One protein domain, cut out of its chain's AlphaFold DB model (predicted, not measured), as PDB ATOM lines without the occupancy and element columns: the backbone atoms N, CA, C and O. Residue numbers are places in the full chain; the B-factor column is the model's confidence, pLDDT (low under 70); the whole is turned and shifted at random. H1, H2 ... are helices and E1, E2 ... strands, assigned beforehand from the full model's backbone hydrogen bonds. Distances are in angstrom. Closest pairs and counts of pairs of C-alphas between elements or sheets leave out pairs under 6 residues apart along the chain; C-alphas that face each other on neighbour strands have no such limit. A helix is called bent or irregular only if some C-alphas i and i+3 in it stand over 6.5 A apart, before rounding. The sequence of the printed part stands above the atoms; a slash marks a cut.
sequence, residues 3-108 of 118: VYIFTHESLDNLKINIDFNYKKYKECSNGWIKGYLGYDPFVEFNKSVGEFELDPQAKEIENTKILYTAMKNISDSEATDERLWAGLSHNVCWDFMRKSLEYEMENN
ATOM      1  N   VAL A   3     162.034 260.239 306.684       95.38
ATOM      2  CA  VAL A   3     161.217 259.509 307.660       95.38
ATOM      3  C   VAL A   3     161.830 258.143 307.904       95.38
ATOM      4  O   VAL A   3     162.559 257.622 307.059       95.38
ATOM      5  N   TYR A   4     161.555 257.584 309.075       96.25
ATOM      6  CA  TYR A   4     162.109 256.310 309.493       96.25
ATOM      7  C   TYR A   4     160.979 255.346 309.829       96.25
ATOM      8  O   TYR A   4     159.998 255.729 310.467       96.25
ATOM      9  N   ILE A   5     161.127 254.105 309.386       97.06
ATOM     10  CA  ILE A   5     160.145 253.032 309.543       97.06
ATOM     11  C   ILE A   5     160.714 251.943 310.441       97.06
ATOM     12  O   ILE A   5     161.927 251.849 310.613       97.06
ATOM     13  N   PHE A   6     159.855 251.101 311.000       97.56
ATOM     14  CA  PHE A   6     160.331 249.944 311.751       97.56
ATOM     15  C   PHE A   6     160.887 248.850 310.838       97.56
ATOM     16  O   PHE A   6     160.440 248.671 309.704       97.56
ATOM     17  N   THR A   7     161.816 248.050 311.359       96.94
ATOM     18  CA  THR A   7     162.032 246.705 310.808       96.94
ATOM     19  C   THR A   7     160.834 245.801 311.126       96.94
ATOM     20  O   THR A   7     160.082 246.067 312.066       96.94
ATOM     21  N   HIS A   8     160.651 244.717 310.364       96.62
ATOM     22  CA  HIS A   8     159.602 243.735 310.670       96.62
ATOM     23  C   HIS A   8     159.775 243.145 312.074       96.62
ATOM     24  O   HIS A   8     158.843 243.181 312.867       96.62
ATOM     25  N   GLU A   9     160.986 242.694 312.404       96.94
ATOM     26  CA  GLU A   9     161.291 242.075 313.696       96.94
ATOM     27  C   GLU A   9     160.989 243.009 314.874       96.94
ATOM     28  O   GLU A   9     160.376 242.598 315.859       96.94
ATOM     29  N   SER A  10     161.375 244.283 314.766       96.88
ATOM     30  CA  SER A  10     161.103 245.269 315.813       96.88
ATOM     31  C   SER A  10     159.607 245.514 315.996       96.88
ATOM     32  O   SER A  10     159.130 245.564 317.130       96.88
ATOM     33  N   LEU A  11     158.863 245.667 314.894       97.62
ATOM     34  CA  LEU A  11     157.423 245.904 314.949       97.62
ATOM     35  C   LEU A  11     156.680 244.692 315.522       97.62
ATOM     36  O   LEU A  11     155.822 244.853 316.390       97.62
ATOM     37  N   ASP A  12     157.046 243.486 315.092       97.75
ATOM     38  CA  ASP A  12     156.465 242.243 315.597       97.75
ATOM     39  C   ASP A  12     156.750 242.063 317.091       97.75
ATOM     40  O   ASP A  12     155.845 241.723 317.853       97.75
ATOM     41  N   ASN A  13     157.971 242.368 317.546       96.81
ATOM     42  CA  ASN A  13     158.319 242.314 318.963       96.81
ATOM     43  C   ASN A  13     157.447 243.262 319.804       96.81
ATOM     44  O   ASN A  13     156.901 242.844 320.828       96.81
ATOM     45  N   LEU A  14     157.263 244.509 319.356       96.44
ATOM     46  CA  LEU A  14     156.401 245.474 320.044       96.44
ATOM     47  C   LEU A  14     154.943 245.001 320.099       96.44
ATOM     48  O   LEU A  14     154.317 245.112 321.153       96.44
ATOM     49  N   LYS A  15     154.424 244.437 318.999       95.75
ATOM     50  CA  LYS A  15     153.049 243.917 318.902       95.75
ATOM     51  C   LYS A  15     152.825 242.710 319.813       95.75
ATOM     52  O   LYS A  15     151.837 242.677 320.539       95.75
ATOM     53  N   ILE A  16     153.741 241.740 319.810       97.00
ATOM     54  CA  ILE A  16     153.651 240.527 320.641       97.00
ATOM     55  C   ILE A  16     153.686 240.874 322.132       97.00
ATOM     56  O   ILE A  16     153.023 240.223 322.933       97.00
ATOM     57  N   ASN A  17     154.435 241.912 322.509       95.56
ATOM     58  CA  ASN A  17     154.625 242.304 323.902       95.56
ATOM     59  C   ASN A  17     153.811 243.544 324.304       95.56
ATOM     60  O   ASN A  17     154.199 244.256 325.237       95.56
ATOM     61  N   ILE A  18     152.692 243.810 323.622       93.19
ATOM     62  CA  ILE A  18     151.869 245.004 323.859       93.19
ATOM     63  C   ILE A  18     151.407 245.108 325.317       93.19
ATOM     64  O   ILE A  18     151.483 246.182 325.909       93.19
ATOM     65  N   ASP A  19     151.063 243.985 325.951       92.19
ATOM     66  CA  ASP A  19     150.638 243.935 327.358       92.19
ATOM     67  C   ASP A  19     151.720 244.434 328.331       92.19
ATOM     68  O   ASP A  19     151.421 244.942 329.412       92.19
ATOM     69  N   PHE A  20     152.993 244.353 327.936       90.62
ATOM     70  CA  PHE A  20     154.122 244.816 328.739       90.62
ATOM     71  C   PHE A  20     154.528 246.256 328.425       90.62
ATOM     72  O   PHE A  20     155.074 246.941 329.295       90.62
ATOM     73  N   ASN A  21     154.284 246.728 327.200       91.94
ATOM     74  CA  ASN A  21     154.775 248.025 326.738       91.94
ATOM     75  C   ASN A  21     153.679 249.096 326.585       91.94
ATOM     76  O   ASN A  21     154.021 250.273 326.534       91.94
ATOM     77  N   TYR A  22     152.382 248.767 326.630       89.81
ATOM     78  CA  TYR A  22     151.309 249.746 326.388       89.81
ATOM     79  C   TYR A  22     151.364 250.956 327.339       89.81
ATOM     80  O   TYR A  22     151.122 252.091 326.933       89.81
ATOM     81  N   LYS A  23     151.754 250.752 328.607       90.12
ATOM     82  CA  LYS A  23     151.908 251.847 329.585       90.12
ATOM     83  C   LYS A  23     153.007 252.838 329.184       90.12
ATOM     84  O   LYS A  23     152.919 254.008 329.545       90.12
ATOM     85  N   LYS A  24     154.009 252.390 328.421       91.75
ATOM     86  CA  LYS A  24     155.120 253.213 327.928       91.75
ATOM     87  C   LYS A  24     154.680 254.243 326.889       91.75
ATOM     88  O   LYS A  24     155.319 255.279 326.759       91.75
ATOM     89  N   TYR A  25     153.543 254.035 326.227       90.12
ATOM     90  CA  TYR A  25     152.976 255.006 325.285       90.12
ATOM     91  C   TYR A  25     152.443 256.283 325.943       90.12
ATOM     92  O   TYR A  25     152.150 257.254 325.251       90.12
ATOM     93  N   LYS A  26     152.366 256.307 327.278       86.31
ATOM     94  CA  LYS A  26     152.070 257.514 328.060       86.31
ATOM     95  C   LYS A  26     153.325 258.318 328.416       86.31
ATOM     96  O   LYS A  26     153.202 259.424 328.934       86.31
ATOM     97  N   GLU A  27     154.528 257.779 328.196       89.88
ATOM     98  CA  GLU A  27     155.769 258.489 328.520       89.88
ATOM     99  C   GLU A  27     155.978 259.690 327.597       89.88
ATOM    100  O   GLU A  27     155.613 259.669 326.424       89.88
ATOM    101  N   CYS A  28     156.617 260.745 328.108       88.56
ATOM    102  CA  CYS A  28     156.811 261.975 327.344       88.56
ATOM    103  C   CYS A  28     157.720 261.820 326.116       88.56
ATOM    104  O   CYS A  28     157.706 262.656 325.219       88.56
ATOM    105  N   SER A  29     158.489 260.736 326.054       91.56
ATOM    106  CA  SER A  29     159.448 260.457 324.996       91.56
ATOM    107  C   SER A  29     159.297 259.022 324.501       91.56
ATOM    108  O   SER A  29     159.071 258.106 325.287       91.56
ATOM    109  N   ASN A  30     159.513 258.822 323.202       91.88
ATOM    110  CA  ASN A  30     159.652 257.510 322.566       91.88
ATOM    111  C   ASN A  30     161.017 256.839 322.840       91.88
ATOM    112  O   ASN A  30     161.293 255.755 322.323       91.88
ATOM    113  N   GLY A  31     161.888 257.459 323.648       92.62
ATOM    114  CA  GLY A  31     163.230 256.952 323.944       92.62
ATOM    115  C   GLY A  31     163.239 255.562 324.590       92.62
ATOM    116  O   GLY A  31     164.212 254.822 324.438       92.62
ATOM    117  N   TRP A  32     162.139 255.166 325.242       94.19
ATOM    118  CA  TRP A  32     161.984 253.835 325.826       94.19
ATOM    119  C   TRP A  32     162.081 252.710 324.791       94.19
ATOM    120  O   TRP A  32     162.527 251.624 325.142       94.19
ATOM    121  N   ILE A  33     161.716 252.955 323.526       95.31
ATOM    122  CA  ILE A  33     161.658 251.917 322.486       95.31
ATOM    123  C   ILE A  33     163.048 251.316 322.257       95.31
ATOM    124  O   ILE A  33     163.210 250.097 322.247       95.31
ATOM    125  N   LYS A  34     164.073 252.171 322.137       93.94
ATOM    126  CA  LYS A  34     165.464 251.729 321.954       93.94
ATOM    127  C   LYS A  34     165.972 250.959 323.167       93.94
ATOM    128  O   LYS A  34     166.641 249.944 323.016       93.94
ATOM    129  N   GLY A  35     165.632 251.422 324.372       93.50
ATOM    130  CA  GLY A  35     165.989 250.732 325.612       93.50
ATOM    131  C   GLY A  35     165.303 249.371 325.753       93.50
ATOM    132  O   GLY A  35     165.922 248.426 326.227       93.50
ATOM    133  N   TYR A  36     164.051 249.265 325.307       94.38
ATOM    134  CA  TYR A  36     163.262 248.038 325.349       94.38
ATOM    135  C   TYR A  36     163.765 246.988 324.351       94.38
ATOM    136  O   TYR A  36     163.911 245.824 324.708       94.38
ATOM    137  N   LEU A  37     164.065 247.403 323.116       94.94
ATOM    138  CA  LEU A  37     164.543 246.501 322.065       94.94
ATOM    139  C   LEU A  37     166.053 246.227 322.153       94.94
ATOM    140  O   LEU A  37     166.521 245.218 321.639       94.94
ATOM    141  N   GLY A  38     166.821 247.101 322.810       94.88
ATOM    142  CA  GLY A  38     168.276 246.980 322.954       94.88
ATOM    143  C   GLY A  38     169.079 247.446 321.732       94.88
ATOM    144  O   GLY A  38     170.303 247.326 321.724       94.88
ATOM    145  N   TYR A  39     168.418 247.984 320.706       94.25
ATOM    146  CA  TYR A  39     169.025 248.512 319.482       94.25
ATOM    147  C   TYR A  39     168.166 249.642 318.891       94.25
ATOM    148  O   TYR A  39     167.081 249.927 319.398       94.25
ATOM    149  N   ASP A  40     168.652 250.318 317.841       94.56
ATOM    150  CA  ASP A  40     167.848 251.295 317.095       94.56
ATOM    151  C   ASP A  40     166.930 250.566 316.097       94.56
ATOM    152  O   ASP A  40     167.435 249.996 315.127       94.56
ATOM    153  N   PRO A  41     165.604 250.532 316.320       95.12
ATOM    154  CA  PRO A  41     164.695 249.716 315.516       95.12
ATOM    155  C   PRO A  41     164.250 250.394 314.217       95.12
ATOM    156  O   PRO A  41     163.477 249.817 313.444       95.12
ATOM    157  N   PHE A  42     164.685 251.637 314.014       95.94
ATOM    158  CA  PHE A  42     164.264 252.488 312.922       95.94
ATOM    159  C   PHE A  42     165.254 252.410 311.760       95.94
ATOM    160  O   PHE A  42     166.464 252.554 311.933       95.94
ATOM    161  N   VAL A  43     164.727 252.241 310.551       96.44
ATOM    162  CA  VAL A  43     165.484 252.287 309.296       96.44
ATOM    163  C   VAL A  43     164.962 253.421 308.423       96.44
ATOM    164  O   VAL A  43     163.770 253.722 308.430       96.44
ATOM    165  N   GLU A  44     165.855 254.089 307.692       96.75
ATOM    166  CA  GLU A  44     165.466 255.194 306.809       96.75
ATOM    167  C   GLU A  44     164.538 254.680 305.698       96.75
ATOM    168  O   GLU A  44     164.821 253.679 305.039       96.75
ATOM    169  N   PHE A  45     163.416 255.367 305.488       95.88
ATOM    170  CA  PHE A  45     162.543 255.106 304.354       95.88
ATOM    171  C   PHE A  45     163.220 255.583 303.069       95.88
ATOM    172  O   PHE A  45     163.693 256.715 302.991       95.88
ATOM    173  N   ASN A  46     163.210 254.753 302.027       91.81
ATOM    174  CA  ASN A  46     163.943 255.008 300.780       91.81
ATOM    175  C   ASN A  46     163.480 256.253 299.997       91.81
ATOM    176  O   ASN A  46     164.083 256.600 298.981       91.81
ATOM    177  N   LYS A  47     162.407 256.922 300.431       92.88
ATOM    178  CA  LYS A  47     161.890 258.149 299.826       92.88
ATOM    179  C   LYS A  47     161.790 259.254 300.866       92.88
ATOM    180  O   LYS A  47     161.403 259.038 302.009       92.88
ATOM    181  N   SER A  48     162.074 260.472 300.425       93.19
ATOM    182  CA  SER A  48     161.715 261.664 301.188       93.19
ATOM    183  C   SER A  48     160.243 262.005 300.967       93.19
ATOM    184  O   SER A  48     159.724 261.851 299.861       93.19
ATOM    185  N   VAL A  49     159.594 262.510 302.010       95.75
ATOM    186  CA  VAL A  49     158.222 263.042 301.960       95.75
ATOM    187  C   VAL A  49     158.247 264.560 302.152       95.75
ATOM    188  O   VAL A  49     159.283 265.126 302.523       95.75
ATOM    189  N   GLY A  50     157.133 265.239 301.881       97.44
ATOM    190  CA  GLY A  50     156.983 266.658 302.210       97.44
ATOM    191  C   GLY A  50     157.169 266.912 303.708       97.44
ATOM    192  O   GLY A  50     156.958 266.014 304.517       97.44
ATOM    193  N   GLU A  51     157.596 268.118 304.079       96.88
ATOM    194  CA  GLU A  51     157.568 268.545 305.485       96.88
ATOM    195  C   GLU A  51     156.115 268.605 305.970       96.88
ATOM    196  O   GLU A  51     155.247 269.101 305.244       96.88
ATOM    197  N   PHE A  52     155.851 268.106 307.175       97.06
ATOM    198  CA  PHE A  52     154.531 268.185 307.789       97.06
ATOM    199  C   PHE A  52     154.614 268.176 309.313       97.06
ATOM    200  O   PHE A  52     155.531 267.610 309.901       97.06
ATOM    201  N   GLU A  53     153.603 268.773 309.933       96.06
ATOM    202  CA  GLU A  53     153.349 268.731 311.367       96.06
ATOM    203  C   GLU A  53     151.832 268.647 311.554       96.06
ATOM    204  O   GLU A  53     151.082 269.304 310.829       96.06
ATOM    205  N   LEU A  54     151.382 267.779 312.458       96.50
ATOM    206  CA  LEU A  54     149.962 267.568 312.735       96.50
ATOM    207  C   LEU A  54     149.573 268.307 314.014       96.50
ATOM    208  O   LEU A  54     150.333 268.317 314.984       96.50
ATOM    209  N   ASP A  55     148.374 268.881 314.028       95.06
ATOM    210  CA  ASP A  55     147.861 269.648 315.158       95.06
ATOM    211  C   ASP A  55     146.819 268.822 315.934       95.06
ATOM    212  O   ASP A  55     145.759 268.513 315.384       95.06
ATOM    213  N   PRO A  56     147.079 268.453 317.201       92.38
ATOM    214  CA  PRO A  56     146.152 267.662 318.012       92.38
ATOM    215  C   PRO A  56     144.813 268.362 318.293       92.38
ATOM    216  O   PRO A  56     143.871 267.688 318.692       92.38
ATOM    217  N   GLN A  57     144.715 269.682 318.098       91.19
ATOM    218  CA  GLN A  57     143.488 270.463 318.299       91.19
ATOM    219  C   GLN A  57     142.755 270.781 316.984       91.19
ATOM    220  O   GLN A  57     141.632 271.291 317.008       91.19
ATOM    221  N   ALA A  58     143.375 270.500 315.835       92.25
ATOM    222  CA  ALA A  58     142.761 270.714 314.532       92.25
ATOM    223  C   ALA A  58     141.687 269.663 314.234       92.25
ATOM    224  O   ALA A  58     141.671 268.559 314.784       92.25
ATOM    225  N   LYS A  59     140.792 269.978 313.293       91.06
ATOM    226  CA  LYS A  59     139.812 268.990 312.825       91.06
ATOM    227  C   LYS A  59     140.537 267.853 312.111       91.06
ATOM    228  O   LYS A  59     141.468 268.093 311.343       91.06
ATOM    229  N   GLU A  60     140.035 266.625 312.238       90.69
ATOM    230  CA  GLU A  60     140.626 265.442 311.589       90.69
ATOM    231  C   GLU A  60     140.879 265.644 310.083       90.69
ATOM    232  O   GLU A  60     141.911 265.237 309.546       90.69
ATOM    233  N   ILE A  61     139.967 266.338 309.392       96.38
ATOM    234  CA  ILE A  61     140.086 266.639 307.958       96.38
ATOM    235  C   ILE A  61     141.262 267.572 307.621       96.38
ATOM    236  O   ILE A  61     141.802 267.501 306.517       96.38
ATOM    237  N   GLU A  62     141.662 268.456 308.534       97.50
ATOM    238  CA  GLU A  62     142.790 269.375 308.344       97.50
ATOM    239  C   GLU A  62     144.107 268.598 308.420       97.50
ATOM    240  O   GLU A  62     144.886 268.627 307.464       97.50
ATOM    241  N   ASN A  63     144.279 267.786 309.467       97.12
ATOM    242  CA  ASN A  63     145.416 266.870 309.602       97.12
ATOM    243  C   ASN A  63     145.494 265.861 308.448       97.12
ATOM    244  O   ASN A  63     146.569 265.623 307.899       97.12
ATOM    245  N   THR A  64     144.351 265.330 308.006       96.75
ATOM    246  CA  THR A  64     144.282 264.413 306.856       96.75
ATOM    247  C   THR A  64     144.815 265.070 305.580       96.75
ATOM    248  O   THR A  64     145.594 264.460 304.846       96.75
ATOM    249  N   LYS A  65     144.437 266.326 305.306       98.38
ATOM    250  CA  LYS A  65     144.923 267.063 304.128       98.38
ATOM    251  C   LYS A  65     146.424 267.324 304.197       98.38
ATOM    252  O   LYS A  65     147.091 267.198 303.168       98.38
ATOM    253  N   ILE A  66     146.940 267.683 305.374       98.25
ATOM    254  CA  ILE A  66     148.373 267.903 305.605       98.25
ATOM    255  C   ILE A  66     149.148 266.613 305.318       98.25
ATOM    256  O   ILE A  66     150.026 266.607 304.452       98.25
ATOM    257  N   LEU A  67     148.755 265.508 305.961       97.25
ATOM    258  CA  LEU A  67     149.409 264.209 305.809       97.25
ATOM    259  C   LEU A  67     149.368 263.719 304.356       97.25
ATOM    260  O   LEU A  67     150.404 263.373 303.788       97.25
ATOM    261  N   TYR A  68     148.194 263.763 303.715       97.38
ATOM    262  CA  TYR A  68     148.052 263.376 302.311       97.38
ATOM    263  C   TYR A  68     148.932 264.237 301.403       97.38
ATOM    264  O   TYR A  68     149.654 263.714 300.563       97.38
ATOM    265  N   THR A  69     148.929 265.559 301.582       98.19
ATOM    266  CA  THR A  69     149.725 266.463 300.738       98.19
ATOM    267  C   THR A  69     151.220 266.177 300.846       98.19
ATOM    268  O   THR A  69     151.912 266.202 299.825       98.19
ATOM    269  N   ALA A  70     151.706 265.869 302.050       97.62
ATOM    270  CA  ALA A  70     153.102 265.533 302.295       97.62
ATOM    271  C   ALA A  70     153.493 264.158 301.732       97.62
ATOM    272  O   ALA A  70     154.612 263.991 301.241       97.62
ATOM    273  N   MET A  71     152.575 263.188 301.769       96.19
ATOM    274  CA  MET A  71     152.868 261.786 301.459       96.19
ATOM    275  C   MET A  71     152.327 261.289 300.114       96.19
ATOM    276  O   MET A  71     152.670 260.183 299.720       96.19
ATOM    277  N   LYS A  72     151.565 262.085 299.351       96.00
ATOM    278  CA  LYS A  72     150.896 261.691 298.085       96.00
ATOM    279  C   LYS A  72     151.781 261.066 296.994       96.00
ATOM    280  O   LYS A  72     151.255 260.581 296.002       96.00
ATOM    281  N   ASN A  73     153.103 261.141 297.132       95.12
ATOM    282  CA  ASN A  73     154.065 260.600 296.169       95.12
ATOM    283  C   ASN A  73     154.583 259.197 296.542       95.12
ATOM    284  O   ASN A  73     155.396 258.633 295.804       95.12
ATOM    285  N   ILE A  74     154.168 258.636 297.682       96.38
ATOM    286  CA  ILE A  74     154.392 257.214 297.963       96.38
ATOM    287  C   ILE A  74     153.450 256.378 297.087       96.38
ATOM    288  O   ILE A  74     152.358 256.812 296.733       96.38
ATOM    289  N   SER A  75     153.893 255.187 296.706       96.62
ATOM    290  CA  SER A  75     153.078 254.220 295.972       96.62
ATOM    291  C   SER A  75     152.058 253.550 296.884       96.62
ATOM    292  O   SER A  75     152.267 253.469 298.093       96.62
ATOM    293  N   ASP A  76     151.012 252.974 296.295       96.62
ATOM    294  CA  ASP A  76     150.009 252.208 297.041       96.62
ATOM    295  C   ASP A  76     150.647 251.079 297.863       96.62
ATOM    296  O   ASP A  76     150.301 250.896 299.024       96.62
ATOM    297  N   SER A  77     151.650 250.382 297.313       96.75
ATOM    298  CA  SER A  77     152.367 249.323 298.037       96.75
ATOM    299  C   SER A  77     153.088 249.844 299.284       96.75
ATOM    300  O   SER A  77     153.124 249.153 300.298       96.75
ATOM    301  N   GLU A  78     153.673 251.040 299.219       96.12
ATOM    302  CA  GLU A  78     154.324 251.673 300.374       96.12
ATOM    303  C   GLU A  78     153.284 252.199 301.365       96.12
ATOM    304  O   GLU A  78     153.458 252.054 302.570       96.12
ATOM    305  N   ALA A  79     152.178 252.760 300.868       95.88
ATOM    306  CA  ALA A  79     151.063 253.212 301.691       95.88
ATOM    307  C   ALA A  79     150.373 252.054 302.433       95.88
ATOM    308  O   ALA A  79     149.778 252.277 303.482       95.88
ATOM    309  N   THR A  80     150.452 250.821 301.927       96.56
ATOM    310  CA  THR A  80     149.931 249.629 302.621       96.56
ATOM    311  C   THR A  80     150.903 249.015 303.629       96.56
ATOM    312  O   THR A  80     150.516 248.109 304.364       96.56
ATOM    313  N   ASP A  81     152.156 249.471 303.682       96.75
ATOM    314  CA  ASP A  81     153.158 248.921 304.595       96.75
ATOM    315  C   ASP A  81     152.939 249.438 306.023       96.75
ATOM    316  O   ASP A  81     153.156 250.615 306.322       96.75
ATOM    317  N   GLU A  82     152.536 248.555 306.941       97.38
ATOM    318  CA  GLU A  82     152.284 248.930 308.338       97.38
ATOM    319  C   GLU A  82     153.517 249.528 309.034       97.38
ATOM    320  O   GLU A  82     153.376 250.369 309.925       97.38
ATOM    321  N   ARG A  83     154.732 249.158 308.606       97.81
ATOM    322  CA  ARG A  83     155.981 249.648 309.206       97.81
ATOM    323  C   ARG A  83     156.158 251.142 309.004       97.81
ATOM    324  O   ARG A  83     156.756 251.792 309.864       97.81
ATOM    325  N   LEU A  84     155.635 251.678 307.898       97.38
ATOM    326  CA  LEU A  84     155.643 253.107 307.612       97.38
ATOM    327  C   LEU A  84     154.819 253.863 308.650       97.38
ATOM    328  O   LEU A  84     155.335 254.753 309.324       97.38
ATOM    329  N   TRP A  85     153.561 253.466 308.825       96.69
ATOM    330  CA  TRP A  85     152.643 254.133 309.745       96.69
ATOM    331  C   TRP A  85     153.050 253.944 311.201       96.69
ATOM    332  O   TRP A  85     153.051 254.905 311.967       96.69
ATOM    333  N   ALA A  86     153.476 252.735 311.574       97.06
ATOM    334  CA  ALA A  86     154.013 252.484 312.901       97.06
ATOM    335  C   ALA A  86     155.258 253.350 313.157       97.06
ATOM    336  O   ALA A  86     155.322 254.023 314.183       97.06
ATOM    337  N   GLY A  87     156.207 253.410 312.220       96.81
ATOM    338  CA  GLY A  87     157.410 254.230 312.359       96.81
ATOM    339  C   GLY A  87     157.110 255.719 312.534       96.81
ATOM    340  O   GLY A  87     157.662 256.356 313.430       96.81
ATOM    341  N   LEU A  88     156.177 256.260 311.743       96.38
ATOM    342  CA  LEU A  88     155.730 257.650 311.857       96.38
ATOM    343  C   LEU A  88     155.106 257.940 313.226       96.38
ATOM    344  O   LEU A  88     155.532 258.883 313.897       96.38
ATOM    345  N   SER A  89     154.161 257.109 313.672       95.81
ATOM    346  CA  SER A  89     153.486 257.260 314.969       95.81
ATOM    347  C   SER A  89     154.444 257.177 316.158       95.81
ATOM    348  O   SER A  89     154.215 257.824 317.175       95.81
ATOM    349  N   HIS A  90     155.535 256.418 316.029       95.44
ATOM    350  CA  HIS A  90     156.541 256.247 317.080       95.44
ATOM    351  C   HIS A  90     157.728 257.203 316.948       95.44
ATOM    352  O   HIS A  90     158.683 257.090 317.714       95.44
ATOM    353  N   ASN A  91     157.699 258.130 315.990       93.19
ATOM    354  CA  ASN A  91     158.767 259.095 315.769       93.19
ATOM    355  C   ASN A  91     158.185 260.487 315.495       93.19
ATOM    356  O   ASN A  91     157.790 261.166 316.439       93.19
ATOM    357  N   VAL A  92     158.064 260.888 314.227       93.38
ATOM    358  CA  VAL A  92     157.629 262.237 313.813       93.38
ATOM    359  C   VAL A  92     156.286 262.636 314.430       93.38
ATOM    360  O   VAL A  92     156.111 263.779 314.839       93.38
ATOM    361  N   CYS A  93     155.348 261.696 314.541       95.94
ATOM    362  CA  CYS A  93     154.009 261.959 315.062       95.94
ATOM    363  C   CYS A  93     153.865 261.662 316.563       95.94
ATOM    364  O   CYS A  93     152.752 261.747 317.072       95.94
ATOM    365  N   TRP A  94     154.938 261.323 317.289       95.00
ATOM    366  CA  TRP A  94     154.849 260.900 318.695       95.00
ATOM    367  C   TRP A  94     154.136 261.928 319.577       95.00
ATOM    368  O   TRP A  94     153.185 261.606 320.287       95.00
ATOM    369  N   ASP A  95     154.569 263.186 319.496       93.25
ATOM    370  CA  ASP A  95     153.986 264.254 320.305       93.25
ATOM    371  C   ASP A  95     152.553 264.577 319.889       93.25
ATOM    372  O   ASP A  95     151.730 264.867 320.753       93.25
ATOM    373  N   PHE A  96     152.230 264.474 318.596       94.88
ATOM    374  CA  PHE A  96     150.852 264.586 318.121       94.88
ATOM    375  C   PHE A  96     149.966 263.494 318.736       94.88
ATOM    376  O   PHE A  96     148.926 263.815 319.306       94.88
ATOM    377  N   MET A  97     150.398 262.226 318.701       92.81
ATOM    378  CA  MET A  97     149.631 261.099 319.246       92.81
ATOM    379  C   MET A  97     149.359 261.264 320.743       92.81
ATOM    380  O   MET A  97     148.231 261.062 321.192       92.81
ATOM    381  N   ARG A  98     150.372 261.664 321.523       91.06
ATOM    382  CA  ARG A  98     150.206 261.871 322.970       91.06
ATOM    383  C   ARG A  98     149.302 263.052 323.287       91.06
ATOM    384  O   ARG A  98     148.380 262.895 324.076       91.06
ATOM    385  N   LYS A  99     149.524 264.204 322.650       91.44
ATOM    386  CA  LYS A  99     148.704 265.400 322.883       91.44
ATOM    387  C   LYS A  99     147.263 265.208 322.423       91.44
ATOM    388  O   LYS A  99     146.360 265.721 323.065       91.44
ATOM    389  N   SER A 100     147.040 264.472 321.334       88.69
ATOM    390  CA  SER A 100     145.693 264.119 320.878       88.69
ATOM    391  C   SER A 100     144.992 263.223 321.902       88.69
ATOM    392  O   SER A 100     143.849 263.495 322.246       88.69
ATOM    393  N   LEU A 101     145.686 262.230 322.472       84.44
ATOM    394  CA  LEU A 101     145.137 261.412 323.558       84.44
ATOM    395  C   LEU A 101     144.834 262.240 324.818       84.44
ATOM    396  O   LEU A 101     143.763 262.086 325.395       84.44
ATOM    397  N   GLU A 102     145.757 263.110 325.240       85.06
ATOM    398  CA  GLU A 102     145.566 264.020 326.379       85.06
ATOM    399  C   GLU A 102     144.345 264.929 326.156       85.06
ATOM    400  O   GLU A 102     143.456 264.987 327.004       85.06
ATOM    401  N   TYR A 103     144.248 265.556 324.981       82.88
ATOM    402  CA  TYR A 103     143.120 266.404 324.593       82.88
ATOM    403  C   TYR A 103     141.787 265.645 324.611       82.88
ATOM    404  O   TYR A 103     140.799 266.138 325.156       82.88
ATOM    405  N   GLU A 104     141.750 264.436 324.055       80.88
ATOM    406  CA  GLU A 104     140.554 263.591 324.059       80.88
ATOM    407  C   GLU A 104     140.141 263.189 325.483       80.88
ATOM    408  O   GLU A 104     138.958 263.231 325.815       80.88
ATOM    409  N   MET A 105     141.095 262.868 326.359       79.12
ATOM    410  CA  MET A 105     140.812 262.561 327.767       79.12
ATOM    411  C   MET A 105     140.251 263.769 328.537       79.12
ATOM    412  O   MET A 105     139.395 263.595 329.402       79.12
ATOM    413  N   GLU A 106     140.704 264.988 328.230       81.69
ATOM    414  CA  GLU A 106     140.210 266.223 328.858       81.69
ATOM    415  C   GLU A 106     138.813 266.628 328.364       81.69
ATOM    416  O   GLU A 106     138.014 267.169 329.131       81.69
ATOM    417  N   ASN A 107     138.509 266.371 327.089       77.50
ATOM    418  CA  ASN A 107     137.297 266.868 326.431       77.50
ATOM    419  C   ASN A 107     136.200 265.806 326.262       77.50
ATOM    420  O   ASN A 107     135.075 266.142 325.885       77.50
ATOM    421  N   ASN A 108     136.490 264.538 326.563       70.25
ATOM    422  CA  ASN A 108     135.567 263.429 326.361       70.25
ATOM    423  C   ASN A 108     135.480 262.552 327.622       70.25
ATOM    424  O   ASN A 108     136.270 261.633 327.833       70.25
TER     425      ASN A 108
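This is residues 3 to 108 of the 118 residues of an uncharacterized protein of Tissierellia bacterium (UniProt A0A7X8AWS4). A flat, mostly helical model has the short helix H6 at its middle, packed on E1 of a small two-stranded sheet. H1, H2 and H3 are loosely grouped on one side of H6; on the other side H4 runs beside the long unnamed stretch of residues 45 to 59, which folds back along it, while H7, near H2 and H6 and apart from H4, runs away from the middle and ends at residue 107. The printed part has 106 residues, with seven named helices and two named strands in the order E1 H1 H2 H3 E2 H4 H5 H6 H7; the sheet, order E1 - E2, is antiparallel. It is compact, with a radius of gyration of the C-alphas of 14.4 A, and the C-alphas span 38 by 36 by 18 A.

E1, residues 4 to 6, and E2, residues 42 to 44, are antiparallel neighbours at 134 degrees; N 5 and O 43, and N 43 and O 5, are each 2.8 A apart, within hydrogen-bond range. H6, residues 82 to 89, has 13 pairs of C-alphas within 8 A of E1, the closest being Ile 5 and Gly 87 at 4.1 A. H1, residues 8 to 16, and H6 only just touch, with 3 pairs of C-alphas within 8 A, the closest Leu 11 and Arg 83 at 7.0 A, and stand about perpendicular at 73 degrees. H2, residues 18 to 26, and H3, residues 32 to 37, are close but not clearly touching, with the closest C-alphas, Lys 24 and Trp 32, 7.2 A apart, at a shallow tilt of 25 degrees, opposite ways. H7, residues 94 to 107, is close to H2 but not clearly touching, with the C-alphas of Lys 26 and Arg 98 closest at 7.0 A. H5, residues 76 to 79, is close to H6 but not clearly touching; its closest C-alphas, Glu 78 and Leu 84, are 7.5 A apart. H4, residues 60 to 71, is apart from H6 and from H7. Every O i to N i+4 pair is within hydrogen-bond range in H1, H3, H4, H6 and H7; H2 has 1 of 5, beside 4 of 6 O i to N i+3 pairs, and H5 is too short for an O i to N i+4 pair.

E1 begins at C-alpha 4 (162.109, 256.310, 309.493) and is 7.0 A long; E2 is 6.8 A. H7, the longest helix, measures 20.1 A and ends at C-alpha 107 (137.297, 266.868, 326.431). H4 measures 16.3 A from C-alpha 60 (140.626, 265.442, 311.589), H2 13.2 A, H1 12.0 A and H6 10.7 A. H2 is irregular: C-alphas 20 and 23 are 7.4 A apart.

The two C-alphas farthest apart, those of Asn 46 and Asn 108, are 39.1 A apart. The link E2 to H4 is long, with 15 residues; the other links are tight. Residues 15 to 20, of which 18 to 20 belong to H2, stand free. The printed part has no cut, its mean pLDDT is 93.7, and no printed residue is under 70.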